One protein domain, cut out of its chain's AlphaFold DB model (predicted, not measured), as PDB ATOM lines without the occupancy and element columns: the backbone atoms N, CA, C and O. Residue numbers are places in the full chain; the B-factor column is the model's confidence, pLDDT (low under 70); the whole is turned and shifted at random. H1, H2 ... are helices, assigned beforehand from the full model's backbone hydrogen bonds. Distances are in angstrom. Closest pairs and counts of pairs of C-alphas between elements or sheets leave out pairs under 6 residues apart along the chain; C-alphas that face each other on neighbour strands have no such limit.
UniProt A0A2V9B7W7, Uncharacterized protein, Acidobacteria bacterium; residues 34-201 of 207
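What this domain is: This is residues 34 to 201 of the 207 residues of an uncharacterized protein of Acidobacteria bacterium (UniProt A0A2V9B7W7). An elongated bundle of five helices, H2, H3, H5, H6 and H7, has the long helix H7 in its middle, with the other four packed around it and running nearly lengthwise. The hairpin of H2 and H3 and the helix H6 pack on H7, H5 packs on the part of H7 near its last residues, short H4 packs on H3 and H5, and short H1 packs on H7 near that same end. The printed part has 168 residues with seven named helices, H1 to H7 in order, and no named strand; its class is all helix. It is compact, with a radius of gyration of the C-alphas of 17.7 A, and spans 60 by 31 by 26 A.

How they stand to each other: H1, residues 38 to 43, touches residues 195 to 200 of H7, residues 177 to 200, opposite ways; the closest C-alphas are those of Gly 38 and Leu 199, 5.7 A apart. H2, residues 48 to 68, forms a hairpin with H3, residues 83 to 108, at a shallow tilt of 12 degrees; their closest C-alphas, of Gly 61 and Glu 84, are 4.8 A apart. H2 also touches H7, opposite ways at 6 degrees, a shallow tilt, with the C-alphas of Ala 55 and Ser 178 4.9 A apart. H3 touches H4, residues 119 to 127, at 37 degrees, only just a steep tilt; C-alphas 101 and 119 are closest, at 4.9 A. H4 touches H5, residues 131 to 150, where the C-alphas of His 126 and Val 132 are 5.1 A apart. H5 touches H6, residues 160 to 174, with the C-alphas of Phe 137 and Gly 162 4.7 A apart. H7 is the hub, touching five helices; it meets H6 in a hairpin at a shallow tilt of 12 degrees, with C-alphas 168 and 180 closest, at 4.4 A. H3 and H5 are near each other, while H3 and H6 are apart. Every O i to N i+4 pair is within hydrogen-bond range in H1, H2 and H6; the counts are 21 of 22 in H3, 3 of 5 in H4, 13 of 16 in H5 and 19 of 20 in H7.

Where its parts are: H1 begins at C-alpha 38, (90.721, 200.670, 234.671). From first to last C-alpha H2 measures 30.5 A, H3 37.2 A, H5 28.9 A, H6 20.7 A and H7 34.7 A. H3 begins at C-alpha 83, (97.032, 173.769, 204.010), and H7 ends at C-alpha 200, (93.004, 196.692, 238.861).

The domain as a whole: The two C-alphas farthest apart are those of Ser 34 and Arg 74, at 61.2 A. The printed part has no cut. The link from H2 to H3, residues 69 to 82, is long, and within it residues 72 to 81 have pLDDT under 70. The mean pLDDT of the printed part is 91.7.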
ATOM      1  N   SER A  34      91.769 210.579 236.173       76.25
ATOM      2  CA  SER A  34      92.234 210.779 234.794       76.25
ATOM      3  C   SER A  34      91.136 210.605 233.742       76.25
ATOM      4  O   SER A  34      91.426 210.736 232.557       76.25
ATOM      5  N   GLY A  35      89.898 210.287 234.144       76.88
ATOM      6  CA  GLY A  35      88.777 210.066 233.219       76.88
ATOM      7  C   GLY A  35      88.905 208.821 232.326       76.88
ATOM      8  O   GLY A  35      88.064 208.604 231.458       76.88
ATOM      9  N   VAL A  36      89.941 208.003 232.528       83.75
ATOM     10  CA  VAL A  36      90.125 206.691 231.890       83.75
ATOM     11  C   VAL A  36      89.746 205.640 232.913       83.75
ATOM     12  O   VAL A  36      90.249 205.716 234.029       83.75
ATOM     13  N   SER A  37      88.916 204.662 232.548       87.38
ATOM     14  CA  SER A  37      88.558 203.598 233.481       87.38
ATOM     15  C   SER A  37      89.511 202.408 233.424       87.38
ATOM     16  O   SER A  37      89.858 201.918 232.347       87.38
ATOM     17  N   GLY A  38      89.923 201.898 234.590       86.62
ATOM     18  CA  GLY A  38      90.721 200.670 234.671       86.62
ATOM     19  C   GLY A  38      90.004 199.453 234.083       86.62
ATOM     20  O   GLY A  38      90.634 198.632 233.413       86.62
ATOM     21  N   SER A  39      88.683 199.365 234.259       88.94
ATOM     22  CA  SER A  39      87.869 198.287 233.687       88.94
ATOM     23  C   SER A  39      87.813 198.366 232.159       88.94
ATOM     24  O   SER A  39      87.935 197.335 231.498       88.94
ATOM     25  N   ASP A  40      87.743 199.572 231.587       91.75
ATOM     26  CA  ASP A  40      87.803 199.784 230.137       91.75
ATOM     27  C   ASP A  40      89.153 199.351 229.555       91.75
ATOM     28  O   ASP A  40      89.214 198.753 228.478       91.75
ATOM     29  N   LEU A  41      90.255 199.631 230.262       93.50
ATOM     30  CA  LEU A  41      91.591 199.185 229.860       93.50
ATOM     31  C   LEU A  41      91.708 197.655 229.899       93.50
ATOM     32  O   LEU A  41      92.248 197.062 228.963       93.50
ATOM     33  N   ILE A  42      91.156 197.015 230.933       93.94
ATOM     34  CA  ILE A  42      91.107 195.551 231.061       93.94
ATOM     35  C   ILE A  42      90.257 194.936 229.942       93.94
ATOM     36  O   ILE A  42      90.701 194.003 229.276       93.94
ATOM     37  N   ALA A  43      89.083 195.500 229.644       94.38
ATOM     38  CA  ALA A  43      88.213 195.035 228.561       94.38
ATOM     39  C   ALA A  43      88.881 195.119 227.172       94.38
ATOM     40  O   ALA A  43      88.521 194.390 226.241       94.38
ATOM     41  N   ARG A  44      89.881 195.997 227.021       95.19
ATOM     42  CA  ARG A  44      90.679 196.153 225.797       95.19
ATOM     43  C   ARG A  44      91.845 195.171 225.689       95.19
ATOM     44  O   ARG A  44      92.444 195.114 224.606       95.19
ATOM     45  N   LEU A  45      92.142 194.368 226.712       96.50
ATOM     46  CA  LEU A  45      93.126 193.290 226.607       96.50
ATOM     47  C   LEU A  45      92.709 192.255 225.541       96.50
ATOM     48  O   LEU A  45      91.523 192.108 225.218       96.50
ATOM     49  N   PRO A  46      93.677 191.573 224.904       96.31
ATOM     50  CA  PRO A  46      93.377 190.548 223.913       96.31
ATOM     51  C   PRO A  46      92.605 189.374 224.529       96.31
ATOM     52  O   PRO A  46      92.900 188.908 225.627       96.31
ATOM     53  N   LYS A  47      91.620 188.865 223.783       96.81
ATOM     54  CA  LYS A  47      90.805 187.713 224.183       96.81
ATOM     55  C   LYS A  47      91.602 186.430 223.935       96.81
ATOM     56  O   LYS A  47      91.586 185.908 222.820       96.81
ATOM     57  N   ILE A  48      92.326 185.945 224.942       96.44
ATOM     58  CA  ILE A  48      93.300 184.847 224.766       96.44
ATOM     59  C   ILE A  48      92.645 183.509 224.409       96.44
ATOM     60  O   ILE A  48      93.236 182.717 223.680       96.44
ATOM     61  N   TRP A  49      91.390 183.287 224.812       96.62
ATOM     62  CA  TRP A  49      90.640 182.078 224.454       96.62
ATOM     63  C   TRP A  49      90.534 181.857 222.934       96.62
ATOM     64  O   TRP A  49      90.524 180.712 222.492       96.62
ATOM     65  N   ILE A  50      90.534 182.928 222.124       97.00
ATOM     66  CA  ILE A  50      90.557 182.835 220.651       97.00
ATOM     67  C   ILE A  50      91.853 182.166 220.176       97.00
ATOM     68  O   ILE A  50      91.841 181.361 219.253       97.00
ATOM     69  N   GLY A  51      92.972 182.461 220.835       96.19
ATOM     70  CA  GLY A  51      94.254 181.835 220.541       96.19
ATOM     71  C   GLY A  51      94.274 180.342 220.852       96.19
ATOM     72  O   GLY A  51      94.756 179.551 220.046       96.19
ATOM     73  N   TYR A  52      93.676 179.935 221.974       97.69
ATOM     74  CA  TYR A  52      93.511 178.514 222.294       97.69
ATOM     75  C   TYR A  52      92.564 177.797 221.326       97.69
ATOM     76  O   TYR A  52      92.820 176.647 220.976       97.69
ATOM     77  N   LEU A  53      91.525 178.474 220.824       97.69
ATOM     78  CA  LEU A  53      90.678 177.934 219.757       97.69
ATOM     79  C   LEU A  53      91.480 177.702 218.465       97.69
ATOM     80  O   LEU A  53      91.299 176.677 217.814       97.69
ATOM     81  N   LEU A  54      92.393 178.612 218.115       96.31
ATOM     82  CA  LEU A  54      93.289 178.457 216.960       96.31
ATOM     83  C   LEU A  54      94.307 177.325 217.165       96.31
ATOM     84  O   LEU A  54      94.575 176.575 216.225       96.31
ATOM     85  N   ALA A  55      94.827 177.146 218.382       96.62
ATOM     86  CA  ALA A  55      95.670 175.998 218.722       96.62
ATOM     87  C   ALA A  55      94.901 174.676 218.566       96.62
ATOM     88  O   ALA A  55      95.383 173.754 217.916       96.62
ATOM     89  N   PHE A  56      93.666 174.614 219.074       97.25
ATOM     90  CA  PHE A  56      92.798 173.448 218.912       97.25
ATOM     91  C   PHE A  56      92.457 173.175 217.439       97.25
ATOM     92  O   PHE A  56      92.536 172.038 216.986       97.25
ATOM     93  N   ALA A  57      92.143 174.212 216.657       95.38
ATOM     94  CA  ALA A  57      91.919 174.074 215.218       95.38
ATOM     95  C   ALA A  57      93.168 173.551 214.487       95.38
ATOM     96  O   ALA A  57      93.044 172.739 213.573       95.38
ATOM     97  N   THR A  58      94.363 173.969 214.915       94.44
ATOM     98  CA  THR A  58      95.638 173.461 214.385       94.44
ATOM     99  C   THR A  58      95.810 171.976 214.702       94.44
ATOM    100  O   THR A  58      96.118 171.210 213.796       94.44
ATOM    101  N   LEU A  59      95.509 171.547 215.933       94.50
ATOM    102  CA  LEU A  59      95.548 170.134 216.337       94.50
ATOM    103  C   LEU A  59      94.584 169.264 215.507       94.50
ATOM    104  O   LEU A  59      94.921 168.160 215.072       94.50
ATOM    105  N   VAL A  60      93.372 169.768 215.254       94.12
ATOM    106  CA  VAL A  60      92.401 169.102 214.371       94.12
ATOM    107  C   VAL A  60      92.945 169.019 212.942       94.12
ATOM    108  O   VAL A  60      92.859 167.963 212.316       94.12
ATOM    109  N   GLY A  61      93.546 170.101 212.438       90.31
ATOM    110  CA  GLY A  61      94.203 170.140 211.131       90.31
ATOM    111  C   GLY A  61      95.327 169.109 211.000       90.31
ATOM    112  O   GLY A  61      95.397 168.406 209.995       90.31
ATOM    113  N   GLU A  62      96.147 168.949 212.037       89.50
ATOM    114  CA  GLU A  62      97.207 167.934 212.104       89.50
ATOM    115  C   GLU A  62      96.641 166.517 212.073       89.50
ATOM    116  O   GLU A  62      97.091 165.689 211.283       89.50
ATOM    117  N   THR A  63      95.598 166.255 212.863       89.56
ATOM    118  CA  THR A  63      94.925 164.949 212.889       89.56
ATOM    119  C   THR A  63      94.355 164.589 211.511       89.56
ATOM    120  O   THR A  63      94.515 163.461 211.038       89.56
ATOM    121  N   ILE A  64      93.728 165.555 210.826       88.44
ATOM    122  CA  ILE A  64      93.196 165.376 209.467       88.44
ATOM    123  C   ILE A  64      94.327 165.134 208.463       88.44
ATOM    124  O   ILE A  64      94.222 164.224 207.639       88.44
ATOM    125  N   ALA A  65      95.405 165.915 208.529       86.06
ATOM    126  CA  ALA A  65      96.538 165.796 207.621       86.06
ATOM    127  C   ALA A  65      97.229 164.431 207.748       86.06
ATOM    128  O   ALA A  65      97.456 163.772 206.736       86.06
ATOM    129  N   VAL A  66      97.479 163.967 208.976       84.94
ATOM    130  CA  VAL A  66      98.024 162.625 209.248       84.94
ATOM    131  C   VAL A  66      97.092 161.530 208.724       84.94
ATOM    132  O   VAL A  66      97.559 160.562 208.127       84.94
ATOM    133  N   SER A  67      95.774 161.694 208.883       85.06
ATOM    134  CA  SER A  67      94.793 160.717 208.388       85.06
ATOM    135  C   SER A  67      94.734 160.654 206.856       85.06
ATOM    136  O   SER A  67      94.512 159.584 206.295       85.06
ATOM    137  N   ARG A  68      94.914 161.789 206.165       82.44
ATOM    138  CA  ARG A  68      94.875 161.880 204.692       82.44
ATOM    139  C   ARG A  68      96.200 161.506 204.032       82.44
ATOM    140  O   ARG A  68      96.202 160.994 202.917       82.44
ATOM    141  N   HIS A  69      97.306 161.760 204.718       79.06
ATOM    142  CA  HIS A  69      98.657 161.548 204.221       79.06
ATOM    143  C   HIS A  69      99.473 160.796 205.276       79.06
ATOM    144  O   HIS A  69     100.333 161.391 205.926       79.06
ATOM    145  N   PRO A  70      99.250 159.481 205.455       73.38
ATOM    146  CA  PRO A  70     100.000 158.688 206.433       73.38
ATOM    147  C   PRO A  70     101.512 158.678 206.149       73.38
ATOM    148  O   PRO A  70     102.314 158.428 207.048       73.38
ATOM    149  N   ASP A  71     101.918 159.010 204.921       70.50
ATOM    150  CA  ASP A  71     103.319 159.159 204.523       70.50
ATOM    151  C   ASP A  71     104.018 160.361 205.187       70.50
ATOM    152  O   ASP A  71     105.244 160.355 205.299       70.50
ATOM    153  N   LEU A  72     103.264 161.332 205.731       66.19
ATOM    154  CA  LEU A  72     103.797 162.399 206.594       66.19
ATOM    155  C   LEU A  72     104.464 161.838 207.856       66.19
ATOM    156  O   LEU A  72     105.455 162.386 208.327       66.19
ATOM    157  N   VAL A  73     103.947 160.728 208.391       62.44
ATOM    158  CA  VAL A  73     104.500 160.060 209.582       62.44
ATOM    159  C   VAL A  73     105.748 159.244 209.226       62.44
ATOM    160  O   VAL A  73     106.576 158.959 210.087       62.44
ATOM    161  N   ARG A  74     105.914 158.881 207.945       61.91
ATOM    162  CA  ARG A  74     107.037 158.072 207.442       61.91
ATOM    163  C   ARG A  74     108.260 158.898 207.034       61.91
ATOM    164  O   ARG A  74     109.252 158.317 206.605       61.91
ATOM    165  N   GLY A  75     108.214 160.222 207.191       56.69
ATOM    166  CA  GLY A  75     109.345 161.107 206.907       56.69
ATOM    167  C   GLY A  75     109.559 161.405 205.423       56.69
ATOM    168  O   GLY A  75     110.627 161.886 205.054       56.69
ATOM    169  N   THR A  76     108.571 161.137 204.562       50.75
ATOM    170  CA  THR A  76     108.659 161.500 203.145       50.75
ATOM    171  C   THR A  76     108.483 163.012 203.014       50.75
ATOM    172  O   THR A  76     107.463 163.557 203.435       50.75
ATOM    173  N   GLU A  77     109.495 163.684 202.462       53.47
ATOM    174  CA  GLU A  77     109.588 165.141 202.321       53.47
ATOM    175  C   GLU A  77     108.394 165.730 201.556       53.47
ATOM    176  O   GLU A  77     108.418 165.907 200.338       53.47
ATOM    177  N   ILE A  78     107.332 166.094 202.274       54.38
ATOM    178  CA  ILE A  78     106.335 167.009 201.733       54.38
ATOM    179  C   ILE A  78     106.930 168.412 201.864       54.38
ATOM    180  O   ILE A  78     106.865 169.038 202.919       54.38
ATOM    181  N   GLY A  79     107.531 168.903 200.776       57.53
ATOM    182  CA  GLY A  79     108.157 170.230 200.705       57.53
ATOM    183  C   GLY A  79     107.200 171.413 200.929       57.53
ATOM    184  O   GLY A  79     107.652 172.551 201.029       57.53
ATOM    185  N   VAL A  80     105.888 171.166 201.032       64.25
ATOM    186  CA  VAL A  80     104.864 172.175 201.332       64.25
ATOM    187  C   VAL A  80     103.965 171.668 202.466       64.25
ATOM    188  O   VAL A  80     103.298 170.650 202.288       64.25
ATOM    189  N   PRO A  81     103.904 172.347 203.627       68.75
ATOM    190  CA  PRO A  81     103.037 171.916 204.717       68.75
ATOM    191  C   PRO A  81     101.566 171.881 204.260       68.75
ATOM    192  O   PRO A  81     101.129 172.827 203.595       68.75
ATOM    193  N   PRO A  82     100.794 170.836 204.622       80.56
ATOM    194  CA  PRO A  82      99.371 170.751 204.310       80.56
ATOM    195  C   PRO A  82      98.629 172.028 204.713       80.56
ATOM    196  O   PRO A  82      98.851 172.576 205.802       80.56
ATOM    197  N   LEU A  83      97.752 172.507 203.829       82.56
ATOM    198  CA  LEU A  83      97.032 173.769 204.010       82.56
ATOM    199  C   LEU A  83      96.213 173.768 205.311       82.56
ATOM    200  O   LEU A  83      96.100 174.801 205.970       82.56
ATOM    201  N   GLU A  84      95.695 172.602 205.700       81.56
ATOM    202  CA  GLU A  84      94.903 172.380 206.909       81.56
ATOM    203  C   GLU A  84      95.675 172.677 208.199       81.56
ATOM    204  O   GLU A  84      95.065 173.094 209.180       81.56
ATOM    205  N   ILE A  85      96.999 172.498 208.201       83.81
ATOM    206  CA  ILE A  85      97.871 172.829 209.338       83.81
ATOM    207  C   ILE A  85      98.356 174.273 209.210       83.81
ATOM    208  O   ILE A  85      98.344 175.038 210.175       83.81
ATOM    209  N   TYR A  86      98.786 174.653 208.002       87.06
ATOM    210  CA  TYR A  86      99.393 175.955 207.755       87.06
ATOM    211  C   TYR A  86      98.431 177.107 208.057       87.06
ATOM    212  O   TYR A  86      98.818 178.070 208.715       87.06
ATOM    213  N   LEU A  87      97.174 177.012 207.612       91.81
ATOM    214  CA  LEU A  87      96.202 178.094 207.745       91.81
ATOM    215  C   LEU A  87      95.872 178.449 209.210       91.81
ATOM    216  O   LEU A  87      96.046 179.616 209.568       91.81
ATOM    217  N   PRO A  88      95.428 177.518 210.083       91.44
ATOM    218  CA  PRO A  88      95.131 177.856 211.474       91.44
ATOM    219  C   PRO A  88      96.384 178.289 212.247       91.44
ATOM    220  O   PRO A  88      96.302 179.235 213.033       91.44
ATOM    221  N   ALA A  89      97.550 177.693 211.971       91.75
ATOM    222  CA  ALA A  89      98.809 178.110 212.585       91.75
ATOM    223  C   ALA A  89      99.206 179.539 212.171       91.75
ATOM    224  O   ALA A  89      99.597 180.348 213.015       91.75
ATOM    225  N   PHE A  90      99.051 179.885 210.889       94.38
ATOM    226  CA  PHE A  90      99.312 181.229 210.371       94.38
ATOM    227  C   PHE A  90      98.364 182.268 210.981       94.38
ATOM    228  O   PHE A  90      98.812 183.310 211.461       94.38
ATOM    229  N   VAL A  91      97.061 181.973 211.035       96.88
ATOM    230  CA  VAL A  91      96.076 182.848 211.691       96.88
ATOM    231  C   VAL A  91      96.387 182.989 213.187       96.88
ATOM    232  O   VAL A  91      96.299 184.092 213.727       96.88
ATOM    233  N   GLY A  92      96.824 181.909 213.844       96.88
ATOM    234  CA  GLY A  92      97.334 181.914 215.217       96.88
ATOM    235  C   GLY A  92      98.497 182.882 215.410       96.88
ATOM    236  O   GLY A  92      98.450 183.727 216.305       96.88
ATOM    237  N   LEU A  93      99.500 182.826 214.532       96.19
ATOM    238  CA  LEU A  93     100.654 183.724 214.562       96.19
ATOM    239  C   LEU A  93     100.250 185.193 214.356       96.19
ATOM    240  O   LEU A  93     100.702 186.073 215.091       96.19
ATOM    241  N   VAL A  94      99.364 185.472 213.394       97.62
ATOM    242  CA  VAL A  94      98.833 186.825 213.171       97.62
ATOM    243  C   VAL A  94      98.088 187.318 214.412       97.62
ATOM    244  O   VAL A  94      98.312 188.442 214.862       97.62
ATOM    245  N   TYR A  95      97.243 186.482 215.019       98.31
ATOM    246  CA  TYR A  95      96.505 186.860 216.222       98.31
ATOM    247  C   TYR A  95      97.419 187.048 217.447       98.31
ATOM    248  O   TYR A  95      97.165 187.917 218.288       98.31
ATOM    249  N   TRP A  96      98.522 186.307 217.533       98.38
ATOM    250  CA  TRP A  96      99.565 186.532 218.532       98.38
ATOM    251  C   TRP A  96     100.212 187.920 218.372       98.38
ATOM    252  O   TRP A  96     100.290 188.673 219.346       98.38
ATOM    253  N   LEU A  97     100.555 188.335 217.146       98.19
ATOM    254  CA  LEU A  97     101.046 189.696 216.873       98.19
ATOM    255  C   LEU A  97     100.000 190.772 217.204       98.19
ATOM    256  O   LEU A  97     100.333 191.805 217.789       98.19
ATOM    257  N   VAL A  98      98.723 190.527 216.890       98.19
ATOM    258  CA  VAL A  98      97.614 191.414 217.288       98.19
ATOM    259  C   VAL A  98      97.520 191.521 218.811       98.19
ATOM    260  O   VAL A  98      97.281 192.607 219.339       98.19
ATOM    261  N   SER A  99      97.746 190.427 219.537       98.38
ATOM    262  CA  SER A  99      97.745 190.424 221.003       98.38
ATOM    263  C   SER A  99      98.871 191.295 221.564       98.38
ATOM    264  O   SER A  99      98.607 192.154 222.406       98.38
ATOM    265  N   ILE A 100     100.086 191.170 221.017       98.25
ATOM    266  CA  ILE A 100     101.228 192.041 221.343       98.25
ATOM    267  C   ILE A 100     100.881 193.508 221.097       98.25
ATOM    268  O   ILE A 100     101.040 194.345 221.990       98.25
ATOM    269  N   HIS A 101     100.355 193.823 219.911       98.25
ATOM    270  CA  HIS A 101      99.923 195.176 219.575       98.25
ATOM    271  C   HIS A 101      98.947 195.724 220.622       98.25
ATOM    272  O   HIS A 101      99.140 196.827 221.136       98.25
ATOM    273  N   ARG A 102      97.922 194.944 220.985       97.81
ATOM    274  CA  ARG A 102      96.901 195.352 221.957       97.81
ATOM    275  C   ARG A 102      97.470 195.606 223.346       97.81
ATOM    276  O   ARG A 102      97.092 196.611 223.941       97.81
ATOM    277  N   TYR A 103      98.396 194.782 223.842       98.25
ATOM    278  CA  TYR A 103      99.050 195.050 225.130       98.25
ATOM    279  C   TYR A 103      99.723 196.420 225.148       98.25
ATOM    280  O   TYR A 103      99.543 197.202 226.080       98.25
ATOM    281  N   HIS A 104     100.452 196.748 224.085       98.06
ATOM    282  CA  HIS A 104     101.138 198.028 223.991       98.06
ATOM    283  C   HIS A 104     100.186 199.205 223.753       98.06
ATOM    284  O   HIS A 104     100.459 200.296 224.247       98.06
ATOM    285  N   VAL A 105      99.057 199.001 223.062       97.19
ATOM    286  CA  VAL A 105      97.992 200.015 222.975       97.19
ATOM    287  C   VAL A 105      97.419 200.299 224.358       97.19
ATOM    288  O   VAL A 105      97.311 201.464 224.724       97.19
ATOM    289  N   VAL A 106      97.076 199.265 225.131       96.69
ATOM    290  CA  VAL A 106      96.531 199.430 226.488       96.69
ATOM    291  C   VAL A 106      97.507 200.218 227.356       96.69
ATOM    292  O   VAL A 106      97.117 201.225 227.938       96.69
ATOM    293  N   LEU A 107      98.790 199.843 227.362       96.31
ATOM    294  CA  LEU A 107      99.814 200.549 228.137       96.31
ATOM    295  C   LEU A 107     100.049 201.992 227.685       96.31
ATOM    296  O   LEU A 107     100.313 202.847 228.523       96.31
ATOM    297  N   ALA A 108      99.930 202.288 226.390       95.19
ATOM    298  CA  ALA A 108     100.044 203.656 225.885       95.19
ATOM    299  C   ALA A 108      98.895 204.572 226.350       95.19
ATOM    300  O   ALA A 108      99.060 205.788 226.351       95.19
ATOM    301  N   HIS A 109      97.753 204.002 226.751       94.06
ATOM    302  CA  HIS A 109      96.605 204.742 227.282       94.06
ATOM    303  C   HIS A 109      96.581 204.807 228.815       94.06
ATOM    304  O   HIS A 109      95.656 205.391 229.378       94.06
ATOM    305  N   VAL A 110      97.566 204.221 229.508       92.94
ATOM    306  CA  VAL A 110      97.630 204.295 230.971       92.94
ATOM    307  C   VAL A 110      98.090 205.699 231.395       92.94
ATOM    308  O   VAL A 110      99.203 206.114 231.063       92.94
ATOM    309  N   PRO A 111      97.280 206.441 232.167       89.12
ATOM    310  CA  PRO A 111      97.614 207.801 232.566       89.12
ATOM    311  C   PRO A 111      98.756 207.813 233.588       89.12
ATOM    312  O   PRO A 111      98.777 207.033 234.541       89.12
ATOM    313  N   GLY A 112      99.713 208.724 233.392       86.56
ATOM    314  CA  GLY A 112     100.918 208.832 234.223       86.56
ATOM    315  C   GLY A 112     102.021 207.820 233.887       86.56
ATOM    316  O   GLY A 112     103.087 207.877 234.494       86.56
ATOM    317  N   TRP A 113     101.811 206.933 232.909       90.81
ATOM    318  CA  TRP A 113     102.828 206.002 232.422       90.81
ATOM    319  C   TRP A 113     103.316 206.406 231.029       90.81
ATOM    320  O   TRP A 113     102.533 206.517 230.086       90.81
ATOM    321  N   LYS A 114     104.631 206.591 230.868       92.75
ATOM    322  CA  LYS A 114     105.243 206.834 229.554       92.75
ATOM    323  C   LYS A 114     105.767 205.523 228.983       92.75
ATOM    324  O   LYS A 114     106.923 205.156 229.189       92.75
ATOM    325  N   HIS A 115     104.906 204.822 228.253       93.25
ATOM    326  CA  HIS A 115     105.242 203.518 227.692       93.25
ATOM    327  C   HIS A 115     106.371 203.614 226.635       93.25
ATOM    328  O   HIS A 115     106.227 204.351 225.657       93.25
ATOM    329  N   PRO A 116     107.501 202.890 226.786       95.19
ATOM    330  CA  PRO A 116     108.704 203.118 225.973       95.19
ATOM    331  C   PRO A 116     108.653 202.540 224.548       95.19
ATOM    332  O   PRO A 116     109.521 202.853 223.730       95.19
ATOM    333  N   ILE A 117     107.690 201.666 224.235       96.25
ATOM    334  CA  ILE A 117     107.628 200.940 222.954       96.25
ATOM    335  C   ILE A 117     106.290 201.220 222.275       96.25
ATOM    336  O   ILE A 117     105.251 200.818 222.782       96.25
ATOM    337  N   SER A 118     106.291 201.851 221.100       96.50
ATOM    338  CA  SER A 118     105.035 202.063 220.371       96.50
ATOM    339  C   SER A 118     104.408 200.730 219.920       96.50
ATOM    340  O   SER A 118     105.143 199.791 219.601       96.50
ATOM    341  N   PRO A 119     103.066 200.630 219.832       96.75
ATOM    342  CA  PRO A 119     102.392 199.389 219.437       96.75
ATOM    343  C   PRO A 119     102.834 198.847 218.073       96.75
ATOM    344  O   PRO A 119     103.047 197.648 217.917       96.75
ATOM    345  N   ALA A 120     103.050 199.734 217.099       95.94
ATOM    346  CA  ALA A 120     103.561 199.345 215.788       95.94
ATOM    347  C   ALA A 120     104.985 198.773 215.880       95.94
ATOM    348  O   ALA A 120     105.270 197.736 215.287       95.94
ATOM    349  N   ARG A 121     105.871 199.405 216.666       95.81
ATOM    350  CA  ARG A 121     107.247 198.926 216.872       95.81
ATOM    351  C   ARG A 121     107.267 197.562 217.560       95.81
ATOM    352  O   ARG A 121     108.078 196.719 217.194       95.81
ATOM    353  N   ALA A 122     106.356 197.342 218.511       96.31
ATOM    354  CA  ALA A 122     106.176 196.056 219.178       96.31
ATOM    355  C   ALA A 122     105.984 194.902 218.196       96.31
ATOM    356  O   ALA A 122     106.616 193.864 218.353       96.31
ATOM    357  N   VAL A 123     105.176 195.107 217.156       97.25
ATOM    358  CA  VAL A 123     104.909 194.099 216.125       97.25
ATOM    359  C   VAL A 123     106.042 194.029 215.108       97.25
ATOM    360  O   VAL A 123     106.618 192.960 214.922       97.25
ATOM    361  N   TRP A 124     106.401 195.156 214.486       96.25
ATOM    362  CA  TRP A 124     107.289 195.189 213.318       96.25
ATOM    363  C   TRP A 124     108.662 194.562 213.549       96.25
ATOM    364  O   TRP A 124     109.220 193.930 212.656       96.25
ATOM    365  N   PHE A 125     109.202 194.691 214.755       97.06
ATOM    366  CA  PHE A 125     110.525 194.171 215.081       97.06
ATOM    367  C   PHE A 125     110.597 192.636 215.172       97.06
ATOM    368  O   PHE A 125     111.697 192.092 215.194       97.06
ATOM    369  N   HIS A 126     109.462 191.925 215.136       96.06
ATOM    370  CA  HIS A 126     109.442 190.465 214.977       96.06
ATOM    371  C   HIS A 126     109.828 190.011 213.566       96.06
ATOM    372  O   HIS A 126     110.273 188.881 213.392       96.06
ATOM    373  N   PHE A 127     109.687 190.886 212.566       95.38
ATOM    374  CA  PHE A 127     110.017 190.578 211.174       95.38
ATOM    375  C   PHE A 127     111.478 190.853 210.825       95.38
ATOM    376  O   PHE A 127     111.887 190.588 209.700       95.38
ATOM    377  N   ILE A 128     112.269 191.387 211.762       94.75
ATOM    378  CA  ILE A 128     113.697 191.625 211.559       94.75
ATOM    379  C   ILE A 128     114.443 190.349 211.977       94.75
ATOM    380  O   ILE A 128     114.491 190.040 213.178       94.75
ATOM    381  N   PRO A 129     115.031 189.597 211.026       88.50
ATOM    382  CA  PRO A 129     115.789 188.394 211.345       88.50
ATOM    383  C   PRO A 129     116.930 188.718 212.309       88.50
ATOM    384  O   PRO A 129     117.466 189.826 212.281       88.50
ATOM    385  N   ILE A 130     117.312 187.757 213.156       92.81
ATOM    386  CA  ILE A 130     118.333 187.893 214.218       92.81
ATOM    387  C   ILE A 130     117.904 188.847 215.344       92.81
ATOM    388  O   ILE A 130     117.957 188.468 216.513       92.81
ATOM    389  N   PHE A 131     117.405 190.046 215.030       94.88
ATOM    390  CA  PHE A 131     116.919 191.004 216.024       94.88
ATOM    391  C   PHE A 131     115.752 190.447 216.842       94.88
ATOM    392  O   PHE A 131     115.656 190.732 218.037       94.88
ATOM    393  N   VAL A 132     114.915 189.592 216.241       94.25
ATOM    394  CA  VAL A 132     113.834 188.887 216.945       94.25
ATOM    395  C   VAL A 132     114.322 188.158 218.203       94.25
ATOM    396  O   VAL A 132     113.613 188.166 219.202       94.25
ATOM    397  N   VAL A 133     115.554 187.626 218.211       94.75
ATOM    398  CA  VAL A 133     116.127 186.905 219.364       94.75
ATOM    399  C   VAL A 133     116.248 187.811 220.584       94.75
ATOM    400  O   VAL A 133     115.899 187.420 221.693       94.75
ATOM    401  N   TYR A 134     116.700 189.045 220.376       96.75
ATOM    402  CA  TYR A 134     116.717 190.071 221.413       96.75
ATOM    403  C   TYR A 134     115.300 190.579 221.714       96.75
ATOM    404  O   TYR A 134     114.917 190.782 222.871       96.75
ATOM    405  N   TRP A 135     114.509 190.795 220.662       97.69
ATOM    406  CA  TRP A 135     113.230 191.482 220.760       97.69
ATOM    407  C   TRP A 135     112.218 190.747 221.633       97.69
ATOM    408  O   TRP A 135     111.545 191.387 222.443       97.69
ATOM    409  N   VAL A 136     112.167 189.417 221.536       96.81
ATOM    410  CA  VAL A 136     111.235 188.575 222.304       96.81
ATOM    411  C   VAL A 136     111.479 188.604 223.813       96.81
ATOM    412  O   VAL A 136     110.582 188.259 224.573       96.81
ATOM    413  N   PHE A 137     112.647 189.070 224.267       97.69
ATOM    414  CA  PHE A 137     112.897 189.383 225.679       97.69
ATOM    415  C   PHE A 137     112.655 190.860 226.000       97.69
ATOM    416  O   PHE A 137     112.213 191.208 227.096       97.69
ATOM    417  N   ARG A 138     112.930 191.759 225.051       97.69
ATOM    418  CA  ARG A 138     112.889 193.203 225.290       97.69
ATOM    419  C   ARG A 138     111.475 193.759 225.446       97.69
ATOM    420  O   ARG A 138     111.267 194.616 226.314       97.69
ATOM    421  N   TRP A 139     110.534 193.353 224.594       97.38
ATOM    422  CA  TRP A 139     109.174 193.901 224.642       97.38
ATOM    423  C   TRP A 139     108.383 193.430 225.876       97.38
ATOM    424  O   TRP A 139     107.762 194.293 226.506       97.38
ATOM    425  N   PRO A 140     108.455 192.156 226.328       97.31
ATOM    426  CA  PRO A 140     107.768 191.731 227.546       97.31
ATOM    427  C   PRO A 140     108.403 192.329 228.797       97.31
ATOM    428  O   PRO A 140     107.689 192.655 229.740       97.31
ATOM    429  N   ALA A 141     109.723 192.547 228.799       97.75
ATOM    430  CA  ALA A 141     110.405 193.224 229.896       97.75
ATOM    431  C   ALA A 141     109.850 194.639 230.141       97.75
ATOM    432  O   ALA A 141     109.685 195.022 231.293       97.75
ATOM    433  N   ALA A 142     109.481 195.384 229.088       97.44
ATOM    434  CA  ALA A 142     108.834 196.694 229.241       97.44
ATOM    435  C   ALA A 142     107.455 196.601 229.913       97.44
ATOM    436  O   ALA A 142     107.059 197.504 230.647       97.44
ATOM    437  N   ILE A 143     106.716 195.520 229.651       97.94
ATOM    438  CA  ILE A 143     105.431 195.250 230.303       97.94
ATOM    439  C   ILE A 143     105.659 194.864 231.766       97.94
ATOM    440  O   ILE A 143     104.977 195.374 232.649       97.94
ATOM    441  N   ALA A 144     106.648 194.012 232.032       97.56
ATOM    442  CA  ALA A 144     107.027 193.630 233.384       97.56
ATOM    443  C   ALA A 144     107.485 194.839 234.214       97.56
ATOM    444  O   ALA A 144     107.129 194.930 235.382       97.56
ATOM    445  N   ASP A 145     108.203 195.799 233.618       96.75
ATOM    446  CA  ASP A 145     108.566 197.057 234.281       96.75
ATOM    447  C   ASP A 145     107.326 197.832 234.734       96.75
ATOM    448  O   ASP A 145     107.261 198.253 235.887       96.75
ATOM    449  N   PHE A 146     106.320 197.963 233.861       95.88
ATOM    450  CA  PHE A 146     105.044 198.572 234.229       95.88
ATOM    451  C   PHE A 146     104.367 197.809 235.374       95.88
ATOM    452  O   PHE A 146     104.022 198.409 236.388       95.88
ATOM    453  N   VAL A 147     104.199 196.490 235.235       96.62
ATOM    454  CA  VAL A 147     103.519 195.647 236.231       96.62
ATOM    455  C   VAL A 147     104.207 195.740 237.591       96.62
ATOM    456  O   VAL A 147     103.549 195.968 238.604       96.62
ATOM    457  N   ASN A 148     105.531 195.605 237.616       95.94
ATOM    458  CA  ASN A 148     106.302 195.572 238.852       95.94
ATOM    459  C   ASN A 148     106.335 196.938 239.545       95.94
ATOM    460  O   ASN A 148     106.261 197.002 240.770       95.94
ATOM    461  N   GLN A 149     106.381 198.035 238.780       93.12
ATOM    462  CA  GLN A 149     106.225 199.380 239.339       93.12
ATOM    463  C   GLN A 149     104.815 199.591 239.892       93.12
ATOM    464  O   GLN A 149     104.648 200.099 240.998       93.12
ATOM    465  N   ARG A 150     103.791 199.163 239.148       91.75
ATOM    466  CA  ARG A 150     102.388 199.363 239.517       91.75
ATOM    467  C   ARG A 150     101.989 198.589 240.770       91.75
ATOM    468  O   ARG A 150     101.156 199.081 241.525       91.75
ATOM    469  N   LEU A 151     102.582 197.415 240.971       92.44
ATOM    470  CA  LEU A 151     102.358 196.535 242.118       92.44
ATOM    471  C   LEU A 151     103.407 196.703 243.230       92.44
ATOM    472  O   LEU A 151     103.340 195.985 244.223       92.44
ATOM    473  N   ALA A 152     104.367 197.623 243.068       91.50
ATOM    474  CA  ALA A 152     105.474 197.865 244.000       91.50
ATOM    475  C   ALA A 152     106.240 196.587 244.420       91.50
ATOM    476  O   ALA A 152     106.744 196.486 245.537       91.50
ATOM    477  N   ALA A 153     106.324 195.595 243.527       90.31
ATOM    478  CA  ALA A 153     106.933 194.296 243.794       90.31
ATOM    479  C   ALA A 153     107.430 193.641 242.496       90.31
ATOM    480  O   ALA A 153     106.844 193.822 241.432       90.31
ATOM    481  N   ASN A 154     108.498 192.841 242.571       92.81
ATOM    482  CA  ASN A 154     109.055 192.127 241.416       92.81
ATOM    483  C   ASN A 154     108.285 190.822 241.131       92.81
ATOM    484  O   ASN A 154     108.810 189.725 241.307       92.81
ATOM    485  N   VAL A 155     107.008 190.948 240.759       95.06
ATOM    486  CA  VAL A 155     106.084 189.810 240.611       95.06
ATOM    487  C   VAL A 155     106.090 189.197 239.210       95.06
ATOM    488  O   VAL A 155     105.883 187.993 239.069       95.06
ATOM    489  N   MET A 156     106.321 190.001 238.172       96.88
ATOM    490  CA  MET A 156     106.397 189.542 236.788       96.88
ATOM    491  C   MET A 156     107.861 189.406 236.376       96.88
ATOM    492  O   MET A 156     108.614 190.383 236.348       96.88
ATOM    493  N   ASN A 157     108.267 188.185 236.029       96.69
ATOM    494  CA  ASN A 157     109.618 187.899 235.567       96.69
ATOM    495  C   ASN A 157     109.783 188.376 234.112       96.69
ATOM    496  O   ASN A 157     108.965 188.073 233.241       96.69
ATOM    497  N   LYS A 158     110.866 189.114 233.845       96.44
ATOM    498  CA  LYS A 158     111.146 189.739 232.540       96.44
ATOM    499  C   LYS A 158     111.519 188.741 231.434       96.44
ATOM    500  O   LYS A 158     111.432 189.087 230.261       96.44
ATOM    501  N   TRP A 159     111.929 187.526 231.795       96.38
ATOM    502  CA  TRP A 159     112.478 186.525 230.876       96.38
ATOM    503  C   TRP A 159     111.478 185.441 230.473       96.38
ATOM    504  O   TRP A 159     111.626 184.858 229.401       96.38
ATOM    505  N   THR A 160     110.453 185.187 231.295       96.19
ATOM    506  CA  THR A 160     109.500 184.077 231.105       96.19
ATOM    507  C   THR A 160     108.912 184.042 229.698       96.19
ATOM    508  O   THR A 160     108.926 182.999 229.055       96.19
ATOM    509  N   VAL A 161     108.449 185.182 229.183       96.94
ATOM    510  CA  VAL A 161     107.810 185.254 227.859       96.94
ATOM    511  C   VAL A 161     108.791 184.929 226.733       96.94
ATOM    512  O   VAL A 161     108.429 184.210 225.804       96.94
ATOM    513  N   GLY A 162     110.036 185.402 226.829       96.44
ATOM    514  CA  GLY A 162     111.067 185.072 225.847       96.44
ATOM    515  C   GLY A 162     111.407 183.581 225.869       96.44
ATOM    516  O   GLY A 162     111.454 182.955 224.813       96.44
ATOM    517  N   PHE A 163     111.533 182.969 227.053       97.94
ATOM    518  CA  PHE A 163     111.717 181.517 227.161       97.94
ATOM    519  C   PHE A 163     110.532 180.733 226.594       97.94
ATOM    520  O   PHE A 163     110.750 179.783 225.847       97.94
ATOM    521  N   CYS A 164     109.291 181.148 226.871       97.50
ATOM    522  CA  CYS A 164     108.105 180.535 226.271       97.50
ATOM    523  C   CYS A 164     108.110 180.655 224.741       97.50
ATOM    524  O   CYS A 164     107.743 179.701 224.062       97.50
ATOM    525  N   PHE A 165     108.558 181.785 224.186       96.62
ATOM    526  CA  PHE A 165     108.694 181.951 222.740       96.62
ATOM    527  C   PHE A 165     109.696 180.949 222.150       96.62
ATOM    528  O   PHE A 165     109.349 180.227 221.217       96.62
ATOM    529  N   PHE A 166     110.903 180.828 222.711       96.69
ATOM    530  CA  PHE A 166     111.882 179.849 222.219       96.69
ATOM    531  C   PHE A 166     111.417 178.410 222.408       96.69
ATOM    532  O   PHE A 166     111.540 177.609 221.486       96.69
ATOM    533  N   ALA A 167     110.817 178.092 223.555       97.38
ATOM    534  CA  ALA A 167     110.202 176.793 223.776       97.38
ATOM    535  C   ALA A 167     109.113 176.509 222.727       97.38
ATOM    536  O   ALA A 167     109.052 175.402 222.210       97.38
ATOM    537  N   SER A 168     108.326 177.514 222.319       96.38
ATOM    538  CA  SER A 168     107.322 177.342 221.261       96.38
ATOM    539  C   SER A 168     107.960 177.037 219.908       96.38
ATOM    540  O   SER A 168     107.410 176.249 219.144       96.38
ATOM    541  N   LEU A 169     109.121 177.625 219.598       93.94
ATOM    542  CA  LEU A 169     109.864 177.300 218.381       93.94
ATOM    543  C   LEU A 169     110.406 175.869 218.433       93.94
ATOM    544  O   LEU A 169     110.324 175.160 217.437       93.94
ATOM    545  N   LEU A 170     110.887 175.413 219.593       95.19
ATOM    546  CA  LEU A 170     111.284 174.016 219.777       95.19
ATOM    547  C   LEU A 170     110.089 173.069 219.599       95.19
ATOM    548  O   LEU A 170     110.220 172.078 218.889       95.19
ATOM    549  N   CYS A 171     108.911 173.399 220.140       93.62
ATOM    550  CA  CYS A 171     107.689 172.631 219.883       93.62
ATOM    551  C   CYS A 171     107.377 172.567 218.383       93.62
ATOM    552  O   CYS A 171     107.105 171.489 217.870       93.62
ATOM    553  N   ARG A 172     107.501 173.687 217.657       90.38
ATOM    554  CA  ARG A 172     107.255 173.729 216.207       90.38
ATOM    555  C   ARG A 172     108.197 172.823 215.412       90.38
ATOM    556  O   ARG A 172     107.779 172.311 214.374       90.38
ATOM    557  N   LEU A 173     109.452 172.711 215.854       88.88
ATOM    558  CA  LEU A 173     110.514 171.967 215.174       88.88
ATOM    559  C   LEU A 173     110.522 170.474 215.520       88.88
ATOM    560  O   LEU A 173     110.821 169.667 214.647       88.88
ATOM    561  N   PHE A 174     110.228 170.116 216.773       88.81
ATOM    562  CA  PHE A 174     110.425 168.755 217.290       88.81
ATOM    563  C   PHE A 174     109.139 168.021 217.671       88.81
ATOM    564  O   PHE A 174     109.176 166.803 217.817       88.81
ATOM    565  N   LEU A 175     108.033 168.737 217.879       88.38
ATOM    566  CA  LEU A 175     106.753 168.160 218.286       88.38
ATOM    567  C   LEU A 175     105.720 168.399 217.179       88.38
ATOM    568  O   LEU A 175     105.719 167.700 216.169       88.38
ATOM    569  N   ASP A 176     104.881 169.413 217.346       89.00
ATOM    570  CA  ASP A 176     103.769 169.730 216.465       89.00
ATOM    571  C   ASP A 176     103.476 171.245 216.467       89.00
ATOM    572  O   ASP A 176     103.904 172.018 217.339       89.00
ATOM    573  N   ALA A 177     102.790 171.709 215.424       91.31
ATOM    574  CA  ALA A 177     102.414 173.104 215.260       91.31
ATOM    575  C   ALA A 177     101.329 173.526 216.262       91.31
ATOM    576  O   ALA A 177     101.304 174.698 216.650       91.31
ATOM    577  N   SER A 178     100.466 172.615 216.719       94.50
ATOM    578  CA  SER A 178      99.435 172.953 217.703       94.50
ATOM    579  C   SER A 178     100.035 173.349 219.060       94.50
ATOM    580  O   SER A 178      99.644 174.378 219.620       94.50
ATOM    581  N   LEU A 179     101.057 172.630 219.541       95.50
ATOM    582  CA  LEU A 179     101.790 172.940 220.768       95.50
ATOM    583  C   LEU A 179     102.552 174.257 220.657       95.50
ATOM    584  O   LEU A 179     102.566 175.041 221.608       95.50
ATOM    585  N   HIS A 180     103.138 174.542 219.493       95.38
ATOM    586  CA  HIS A 180     103.738 175.846 219.222       95.38
ATOM    587  C   HIS A 180     102.732 176.986 219.437       95.38
ATOM    588  O   HIS A 180     102.992 177.907 220.216       95.38
ATOM    589  N   VAL A 181     101.562 176.908 218.793       96.94
ATOM    590  CA  VAL A 181     100.515 177.934 218.910       96.94
ATOM    591  C   VAL A 181      99.998 178.015 220.350       96.94
ATOM    592  O   VAL A 181      99.889 179.111 220.905       96.94
ATOM    593  N   ALA A 182      99.742 176.875 220.997       97.81
ATOM    594  CA  ALA A 182      99.294 176.823 222.387       97.81
ATOM    595  C   ALA A 182     100.284 177.514 223.339       97.81
ATOM    596  O   ALA A 182      99.866 178.261 224.226       97.81
ATOM    597  N   LEU A 183     101.590 177.317 223.136       97.81
ATOM    598  CA  LEU A 183     102.623 177.887 223.997       97.81
ATOM    599  C   LEU A 183     102.825 179.395 223.772       97.81
ATOM    600  O   LEU A 183     103.066 180.128 224.735       97.81
ATOM    601  N   LEU A 184     102.636 179.890 222.542       97.56
ATOM    602  CA  LEU A 184     102.563 181.333 222.275       97.56
ATOM    603  C   LEU A 184     101.421 181.987 223.065       97.56
ATOM    604  O   LEU A 184     101.621 183.021 223.707       97.56
ATOM    605  N   PHE A 185     100.233 181.373 223.070       98.12
ATOM    606  CA  PHE A 185      99.088 181.903 223.815       98.12
ATOM    607  C   PHE A 185      99.172 181.661 225.319       98.12
ATOM    608  O   PHE A 185      98.667 182.482 226.079       98.12
ATOM    609  N   PHE A 186      99.888 180.633 225.773       98.06
ATOM    610  CA  PHE A 186     100.263 180.494 227.179       98.06
ATOM    611  C   PHE A 186     101.105 181.683 227.662       98.06
ATOM    612  O   PHE A 186     100.823 182.250 228.719       98.06
ATOM    613  N   ALA A 187     102.072 182.141 226.859       97.75
ATOM    614  CA  ALA A 187     102.843 183.344 227.171       97.75
ATOM    615  C   ALA A 187     101.959 184.608 227.223       97.75
ATOM    616  O   ALA A 187     102.154 185.477 228.075       97.75
ATOM    617  N   CYS A 188     100.948 184.703 226.354       98.00
ATOM    618  CA  CYS A 188      99.954 185.776 226.412       98.00
ATOM    619  C   CYS A 188      99.058 185.682 227.659       98.00
ATOM    620  O   CYS A 188      98.832 186.698 228.308       98.00
ATOM    621  N   THR A 189      98.598 184.489 228.053       98.19
ATOM    622  CA  THR A 189      97.846 184.275 229.304       98.19
ATOM    623  C   THR A 189      98.644 184.763 230.509       98.19
ATOM    624  O   THR A 189      98.106 185.482 231.352       98.19
ATOM    625  N   TYR A 190      99.942 184.440 230.554       98.06
ATOM    626  CA  TYR A 190     100.855 184.943 231.576       98.06
ATOM    627  C   TYR A 190     100.839 186.478 231.624       98.06
ATOM    628  O   TYR A 190     100.541 187.054 232.670       98.06
ATOM    629  N   ILE A 191     101.071 187.154 230.494       97.94
ATOM    630  CA  ILE A 191     101.059 188.625 230.428       97.94
ATOM    631  C   ILE A 191      99.701 189.206 230.843       97.94
ATOM    632  O   ILE A 191      99.665 190.107 231.681       97.94
ATOM    633  N   SER A 192      98.599 188.704 230.277       97.75
ATOM    634  CA  SER A 192      97.248 189.203 230.555       97.75
ATOM    635  C   SER A 192      96.930 189.130 232.045       97.75
ATOM    636  O   SER A 192      96.537 190.138 232.618       97.75
ATOM    637  N   GLY A 193      97.204 188.004 232.709       97.06
ATOM    638  CA  GLY A 193      96.917 187.860 234.138       97.06
ATOM    639  C   GLY A 193      97.736 188.799 235.034       97.06
ATOM    640  O   GLY A 193      97.278 189.206 236.102       97.06
ATOM    641  N   PHE A 194      98.959 189.168 234.642       97.56
ATOM    642  CA  PHE A 194      99.737 190.189 235.357       97.56
ATOM    643  C   PHE A 194      99.248 191.611 235.061       97.56
ATOM    644  O   PHE A 194      99.155 192.421 235.983       97.56
ATOM    645  N   LEU A 195      98.897 191.906 233.808       96.81
ATOM    646  CA  LEU A 195      98.349 193.204 233.419       96.81
ATOM    647  C   LEU A 195      96.989 193.475 234.056       96.81
ATOM    648  O   LEU A 195      96.789 194.569 234.565       96.81
ATOM    649  N   GLU A 196      96.085 192.499 234.085       96.12
ATOM    650  CA  GLU A 196      94.779 192.621 234.745       96.12
ATOM    651  C   GLU A 196      94.940 193.008 236.215       96.12
ATOM    652  O   GLU A 196      94.341 193.979 236.672       96.12
ATOM    653  N   ARG A 197      95.834 192.318 236.935       94.75
ATOM    654  CA  ARG A 197      96.148 192.637 238.334       94.75
ATOM    655  C   ARG A 197      96.745 194.034 238.494       94.75
ATOM    656  O   ARG A 197      96.334 194.769 239.385       94.75
ATOM    657  N   ALA A 198      97.691 194.416 237.637       94.75
ATOM    658  CA  ALA A 198      98.319 195.736 237.691       94.75
ATOM    659  C   ALA A 198      97.330 196.872 237.374       94.75
ATOM    660  O   ALA A 198      97.370 197.919 238.017       94.75
ATOM    661  N   LEU A 199      96.435 196.670 236.406       93.69
ATOM    662  CA  LEU A 199      95.416 197.645 236.015       93.69
ATOM    663  C   LEU A 199      94.296 197.763 237.055       93.69
ATOM    664  O   LEU A 199      93.748 198.848 237.216       93.69
ATOM    665  N   ALA A 200      93.983 196.684 237.777       92.19
ATOM    666  CA  ALA A 200      93.004 196.692 238.861       92.19
ATOM    667  C   ALA A 200      93.550 197.288 240.175       92.19
ATOM    668  O   ALA A 200      92.772 197.721 241.024       92.19
ATOM    669  N   ALA A 201      94.871 197.318 240.369       89.06
ATOM    670  CA  ALA A 201      95.468 197.798 241.610       89.06
ATOM    671  C   ALA A 201      95.376 199.337 241.755       89.06
ATOM    672  O   ALA A 201      95.680 200.066 240.806       89.06
TER     673      ALA A 201